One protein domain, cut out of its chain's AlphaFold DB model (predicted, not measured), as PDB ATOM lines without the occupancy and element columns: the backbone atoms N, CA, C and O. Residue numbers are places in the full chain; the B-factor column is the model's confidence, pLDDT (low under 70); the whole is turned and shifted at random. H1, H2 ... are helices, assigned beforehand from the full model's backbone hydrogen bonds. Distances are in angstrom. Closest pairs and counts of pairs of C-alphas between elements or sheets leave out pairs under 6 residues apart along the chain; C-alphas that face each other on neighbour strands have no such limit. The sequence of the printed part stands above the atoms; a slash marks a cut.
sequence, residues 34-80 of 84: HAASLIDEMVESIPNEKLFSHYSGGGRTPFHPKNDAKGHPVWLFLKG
ATOM      1  N   HIS A  34     -39.601  -8.757 -62.199       88.81
ATOM      2  CA  HIS A  34     -38.229  -8.396 -62.541       88.81
ATOM      3  C   HIS A  34     -37.379  -8.132 -61.282       88.81
ATOM      4  O   HIS A  34     -37.836  -7.532 -60.310       88.81
ATOM      5  N   ALA A  35     -36.101  -8.522 -61.312       86.44
ATOM      6  CA  ALA A  35     -35.196  -8.383 -60.166       86.44
ATOM      7  C   ALA A  35     -35.032  -6.928 -59.682       86.44
ATOM      8  O   ALA A  35     -34.835  -6.691 -58.494       86.44
ATOM      9  N   ALA A  36     -35.148  -5.947 -60.582       85.38
ATOM     10  CA  ALA A  36     -35.107  -4.530 -60.211       85.38
ATOM     11  C   ALA A  36     -36.265  -4.129 -59.280       85.38
ATOM     12  O   ALA A  36     -36.044  -3.348 -58.360       85.38
ATOM     13  N   SER A  37     -37.461  -4.702 -59.465       86.00
ATOM     14  CA  SER A  37     -38.613  -4.453 -58.592       86.00
ATOM     15  C   SER A  37     -38.381  -5.009 -57.187       86.00
ATOM     16  O   SER A  37     -38.730  -4.352 -56.216       86.00
ATOM     17  N   LEU A  38     -37.705  -6.160 -57.065       87.19
ATOM     18  CA  LEU A  38     -37.314  -6.704 -55.759       87.19
ATOM     19  C   LEU A  38     -36.373  -5.748 -55.021       87.19
ATOM     20  O   LEU A  38     -36.576  -5.471 -53.846       87.19
ATOM     21  N   ILE A  39     -35.357  -5.212 -55.705       86.56
ATOM     22  CA  ILE A  39     -34.438  -4.239 -55.097       86.56
ATOM     23  C   ILE A  39     -35.180  -2.960 -54.699       86.56
ATOM     24  O   ILE A  39     -34.924  -2.431 -53.618       86.56
ATOM     25  N   ASP A  40     -36.108  -2.484 -55.532       88.00
ATOM     26  CA  ASP A  40     -36.927  -1.309 -55.229       88.00
ATOM     27  C   ASP A  40     -37.759  -1.520 -53.954       88.00
ATOM     28  O   ASP A  40     -37.662  -0.729 -53.016       88.00
ATOM     29  N   GLU A  41     -38.478  -2.642 -53.866       88.62
ATOM     30  CA  GLU A  41     -39.261  -3.032 -52.688       88.62
ATOM     31  C   GLU A  41     -38.390  -3.166 -51.433       88.62
ATOM     32  O   GLU A  41     -38.758  -2.697 -50.352       88.62
ATOM     33  N   MET A  42     -37.202  -3.764 -51.564       90.00
ATOM     34  CA  MET A  42     -36.277  -3.899 -50.444       90.00
ATOM     35  C   MET A  42     -35.797  -2.534 -49.949       90.00
ATOM     36  O   MET A  42     -35.770  -2.316 -48.739       90.00
ATOM     37  N   VAL A  43     -35.466  -1.598 -50.844       90.00
ATOM     38  CA  VAL A  43     -35.087  -0.227 -50.462       90.00
ATOM     39  C   VAL A  43     -36.262   0.511 -49.818       90.00
ATOM     40  O   VAL A  43     -36.074   1.203 -48.815       90.00
ATOM     41  N   GLU A  44     -37.479   0.338 -50.336       90.50
ATOM     42  CA  GLU A  44     -38.680   0.943 -49.759       90.50
ATOM     43  C   GLU A  44     -38.989   0.429 -48.347       90.50
ATOM     44  O   GLU A  44     -39.500   1.193 -47.520       90.50
ATOM     45  N   SER A  45     -38.618  -0.818 -48.046       91.19
ATOM     46  CA  SER A  45     -38.775  -1.427 -46.721       91.19
ATOM     47  C   SER A  45     -37.809  -0.884 -45.658       91.19
ATOM     48  O   SER A  45     -38.049  -1.066 -44.462       91.19
ATOM     49  N   ILE A  46     -36.723  -0.204 -46.056       90.31
ATOM     50  CA  ILE A  46     -35.738   0.349 -45.119       90.31
ATOM     51  C   ILE A  46     -36.362   1.548 -44.378       90.31
ATOM     52  O   ILE A  46     -36.783   2.512 -45.025       90.31
ATOM     53  N   PRO A  47     -36.376   1.548 -43.028       91.25
ATOM     54  CA  PRO A  47     -36.841   2.689 -42.248       91.25
ATOM     55  C   PRO A  47     -36.048   3.954 -42.572       91.25
ATOM     56  O   PRO A  47     -34.811   3.939 -42.603       91.25
ATOM     57  N   ASN A  48     -36.757   5.062 -42.768       87.56
ATOM     58  CA  ASN A  48     -36.151   6.345 -43.110       87.56
ATOM     59  C   ASN A  48     -35.122   6.786 -42.061       87.56
ATOM     60  O   ASN A  48     -34.075   7.309 -42.422       87.56
ATOM     61  N   GLU A  49     -35.356   6.503 -40.780       88.25
ATOM     62  CA  GLU A  49     -34.463   6.847 -39.671       88.25
ATOM     63  C   GLU A  49     -33.089   6.179 -39.815       88.25
ATOM     64  O   GLU A  49     -32.062   6.803 -39.537       88.25
ATOM     65  N   LYS A  50     -33.051   4.929 -40.309       88.31
ATOM     66  CA  LYS A  50     -31.788   4.236 -40.602       88.31
ATOM     67  C   LYS A  50     -31.048   4.934 -41.730       88.31
ATOM     68  O   LYS A  50     -29.854   5.186 -41.598       88.31
ATOM     69  N   LEU A  51     -31.754   5.289 -42.805       85.38
ATOM     70  CA  LEU A  51     -31.151   6.015 -43.920       85.38
ATOM     71  C   LEU A  51     -30.615   7.364 -43.440       85.38
ATOM     72  O   LEU A  51     -29.435   7.633 -43.631       85.38
ATOM     73  N   PHE A  52     -31.432   8.157 -42.743       85.44
ATOM     74  CA  PHE A  52     -31.088   9.489 -42.241       85.44
ATOM     75  C   PHE A  52     -29.843   9.489 -41.354       85.44
ATOM     76  O   PHE A  52     -29.043  10.415 -41.449       85.44
ATOM     77  N   SER A  53     -29.622   8.431 -40.564       84.88
ATOM     78  CA  SER A  53     -28.422   8.299 -39.727       84.88
ATOM     79  C   SER A  53     -27.104   8.325 -40.518       84.88
ATOM     80  O   SER A  53     -26.056   8.663 -39.969       84.88
ATOM     81  N   HIS A  54     -27.148   8.000 -41.813       79.50
ATOM     82  CA  HIS A  54     -25.989   8.008 -42.700       79.50
ATOM     83  C   HIS A  54     -25.803   9.315 -43.479       79.50
ATOM     84  O   HIS A  54     -24.761   9.493 -44.109       79.50
ATOM     85  N   TYR A  55     -26.764  10.242 -43.425       76.00
ATOM     86  CA  TYR A  55     -26.645  11.551 -44.061       76.00
ATOM     87  C   TYR A  55     -26.196  12.574 -43.022       76.00
ATOM     88  O   TYR A  55     -27.001  13.141 -42.291       76.00
ATOM     89  N   SER A  56     -24.897  12.874 -42.994       66.44
ATOM     90  CA  SER A  56     -24.335  13.940 -42.150       66.44
ATOM     91  C   SER A  56     -24.701  15.358 -42.621       66.44
ATOM     92  O   SER A  56     -24.305  16.336 -41.991       66.44
ATOM     93  N   GLY A  57     -25.416  15.481 -43.749       66.75
ATOM     94  CA  GLY A  57     -25.598  16.736 -44.481       66.75
ATOM     95  C   GLY A  57     -24.299  17.238 -45.134       66.75
ATOM     96  O   GLY A  57     -23.229  16.660 -44.947       66.75
ATOM     97  N   GLY A  58     -24.396  18.325 -45.915       62.56
ATOM     98  CA  GLY A  58     -23.224  19.123 -46.306       62.56
ATOM     99  C   GLY A  58     -22.652  18.980 -47.725       62.56
ATOM    100  O   GLY A  58     -21.442  19.124 -47.867       62.56
ATOM    101  N   GLY A  59     -23.445  18.775 -48.794       61.47
ATOM    102  CA  GLY A  59     -22.881  19.081 -50.128       61.47
ATOM    103  C   GLY A  59     -23.504  18.543 -51.416       61.47
ATOM    104  O   GLY A  59     -22.901  18.753 -52.468       61.47
ATOM    105  N   ARG A  60     -24.666  17.882 -51.419       57.16
ATOM    106  CA  ARG A  60     -25.374  17.550 -52.673       57.16
ATOM    107  C   ARG A  60     -26.861  17.870 -52.583       57.16
ATOM    108  O   ARG A  60     -27.397  17.997 -51.486       57.16
ATOM    109  N   THR A  61     -27.474  18.074 -53.753       53.22
ATOM    110  CA  THR A  61     -28.895  18.408 -53.944       53.22
ATOM    111  C   THR A  61     -29.807  17.515 -53.099       53.22
ATOM    112  O   THR A  61     -29.470  16.348 -52.894       53.22
ATOM    113  N   PRO A  62     -30.952  18.038 -52.619       61.84
ATOM    114  CA  PRO A  62     -31.799  17.380 -51.631       61.84
ATOM    115  C   PRO A  62     -32.619  16.271 -52.297       61.84
ATOM    116  O   PRO A  62     -33.826  16.392 -52.485       61.84
ATOM    117  N   PHE A  63     -31.964  15.196 -52.716       68.00
ATOM    118  CA  PHE A  63     -32.680  13.989 -53.086       68.00
ATOM    119  C   PHE A  63     -33.145  13.293 -51.815       68.00
ATOM    120  O   PHE A  63     -32.431  13.247 -50.813       68.00
ATOM    121  N   HIS A  64     -34.367  12.764 -51.854       79.94
ATOM    122  CA  HIS A  64     -34.863  11.939 -50.769       79.94
ATOM    123  C   HIS A  64     -33.902  10.749 -50.575       79.94
ATOM    124  O   HIS A  64     -33.524  10.130 -51.570       79.94
ATOM    125  N   PRO A  65     -33.528  10.379 -49.339       81.44
ATOM    126  CA  PRO A  65     -32.576   9.298 -49.065       81.44
ATOM    127  C   PRO A  65     -32.885   7.955 -49.727       81.44
ATOM    128  O   PRO A  65     -31.973   7.196 -50.035       81.44
ATOM    129  N   LYS A  66     -34.162   7.675 -50.005       86.06
ATOM    130  CA  LYS A  66     -34.578   6.499 -50.785       86.06
ATOM    131  C   LYS A  66     -34.230   6.592 -52.276       86.06
ATOM    132  O   LYS A  66     -33.879   5.585 -52.874       86.06
ATOM    133  N   ASN A  67     -34.268   7.784 -52.868       84.50
ATOM    134  CA  ASN A  67     -33.879   7.980 -54.268       84.50
ATOM    135  C   ASN A  67     -32.377   7.739 -54.450       84.50
ATOM    136  O   ASN A  67     -31.965   7.093 -55.407       84.50
ATOM    137  N   ASP A  68     -31.570   8.214 -53.500       83.12
ATOM    138  CA  ASP A  68     -30.131   7.943 -53.474       83.12
ATOM    139  C   ASP A  68     -29.846   6.455 -53.192       83.12
ATOM    140  O   ASP A  68     -29.043   5.827 -53.880       83.12
ATOM    141  N   ALA A  69     -30.593   5.842 -52.264       84.38
ATOM    142  CA  ALA A  69     -30.505   4.416 -51.949       84.38
ATOM    143  C   ALA A  69     -30.761   3.517 -53.179       84.38
ATOM    144  O   ALA A  69     -29.983   2.595 -53.434       84.38
ATOM    145  N   LYS A  70     -31.780   3.819 -53.996       84.75
ATOM    146  CA  LYS A  70     -32.072   3.097 -55.253       84.75
ATOM    147  C   LYS A  70     -30.921   3.176 -56.265       84.75
ATOM    148  O   LYS A  70     -30.693   2.229 -57.012       84.75
ATOM    149  N   GLY A  71     -30.158   4.272 -56.261       83.81
ATOM    150  CA  GLY A  71     -28.961   4.447 -57.092       83.81
ATOM    151  C   GLY A  71     -27.694   3.767 -56.551       83.81
ATOM    152  O   GLY A  71     -26.721   3.618 -57.291       83.81
ATOM    153  N   HIS A  72     -27.689   3.330 -55.286       84.19
ATOM    154  CA  HIS A  72     -26.504   2.819 -54.589       84.19
ATOM    155  C   HIS A  72     -26.720   1.474 -53.847       84.19
ATOM    156  O   HIS A  72     -26.323   1.335 -52.684       84.19
ATOM    157  N   PRO A  73     -27.248   0.420 -54.503       81.69
ATOM    158  CA  PRO A  73     -27.585  -0.851 -53.847       81.69
ATOM    159  C   PRO A  73     -26.376  -1.586 -53.241       81.69
ATOM    160  O   PRO A  73     -26.476  -2.173 -52.165       81.69
ATOM    161  N   VAL A  74     -25.199  -1.507 -53.871       84.06
ATOM    162  CA  VAL A  74     -23.965  -2.116 -53.334       84.06
ATOM    163  C   VAL A  74     -23.546  -1.459 -52.018       84.06
ATOM    164  O   VAL A  74     -23.125  -2.141 -51.088       84.06
ATOM    165  N   TRP A  75     -23.677  -0.135 -51.911       85.75
ATOM    166  CA  TRP A  75     -23.338   0.576 -50.681       85.75
ATOM    167  C   TRP A  75     -24.284   0.191 -49.540       85.75
ATOM    168  O   TRP A  75     -23.821  -0.047 -48.428       85.75
ATOM    169  N   LEU A  76     -25.585   0.049 -49.823       85.19
ATOM    170  CA  LEU A  76     -26.571  -0.412 -48.841       85.19
ATOM    171  C   LEU A  76     -26.257  -1.823 -48.330       85.19
ATOM    172  O   LEU A  76     -26.327  -2.059 -47.126       85.19
ATOM    173  N   PHE A  77     -25.860  -2.737 -49.220       85.44
ATOM    174  CA  PHE A  77     -25.417  -4.078 -48.831       85.44
ATOM    175  C   PHE A  77     -24.183  -4.022 -47.918       85.44
ATOM    176  O   PHE A  77     -24.179  -4.613 -46.842       85.44
ATOM    177  N   LEU A  78     -23.166  -3.227 -48.273       86.56
ATOM    178  CA  LEU A  78     -21.966  -3.044 -47.442       86.56
ATOM    179  C   LEU A  78     -22.256  -2.400 -46.075       86.56
ATOM    180  O   LEU A  78     -21.437  -2.498 -45.162       86.56
ATOM    181  N   LYS A  79     -23.399  -1.723 -45.928       84.31
ATOM    182  CA  LYS A  79     -23.885  -1.155 -44.665       84.31
ATOM    183  C   LYS A  79     -24.833  -2.081 -43.895       84.31
ATOM    184  O   LYS A  79     -25.284  -1.681 -42.825       84.31
ATOM    185  N   GLY A  80     -25.122  -3.284 -44.401       86.88
ATOM    186  CA  GLY A  80     -26.070  -4.219 -43.781       86.88
ATOM    187  C   GLY A  80     -27.512  -3.702 -43.791       86.88
ATOM    188  O   GLY A  80     -28.278  -3.953 -42.864       86.88
TER     189      GLY A  80
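This is residues 34 to 80 of the 84 residues of the protein "Transposase" of Bacillus saganii (UniProt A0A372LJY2). Two helices, H1 and H3, lie side by side and run opposite ways, with short H2 packed at the end of H3 where that helix begins and H4 set steeply near both H1 and H3. The long link from H2 to H3 folds back to H3 as a wide loop, of which residues 56 to 63 stick out from the body. The printed part has 47 residues with four named helices, in the order H1, H2, H3, H4, and no named strand; its class is all helix. It is compact, with a radius of gyration of the C-alphas of 10.9 A, yet elongated in outline, spanning 35 by 20 by 17 A.

H1 covers residues 35 to 45, 15.6 A from first to last C-alpha, and begins at C-alpha 35 at (-35.196, -8.383, -60.166). H2 covers residues 48 to 52. H3 covers residues 65 to 71, 10.1 A long, with C-alpha 65 at (-32.576, 9.298, -49.065). H4 covers residues 73 to 78 and ends at C-alpha 78 at (-21.966, -3.044, -47.442).

H1 and H3 touch at a shallow tilt of 17 degrees, opposite ways; their closest C-alphas, of Asp 40 and Lys 70, are 6.6 A apart. H2 touches H3, closest at the C-alphas of Leu 51 and Pro 65, 6.3 A. H4 is close to H1 but not clearly touching, at a steep tilt of 60 degrees, with the C-alphas of Ile 39 and Pro 73 closest at 7.7 A. H4 is also close to H3 but not clearly touching, about perpendicular at 75 degrees, with the C-alphas of Ala 69 and Leu 76 closest at 7.0 A. H2 and H4 are apart. In H1, H2, H3 and H4 every O i to N i+4 pair is within hydrogen-bond range.

The C-alphas farthest apart, of His 34 and Gly 58, are 35.3 A apart. The printed part has no cut. The link from H2 to H3, 12 residues, is long; H1 to H2 and H3 to H4 are tight links. The mean pLDDT of the printed part is 81.8, and residues 56 to 63, which stand free, are under 70.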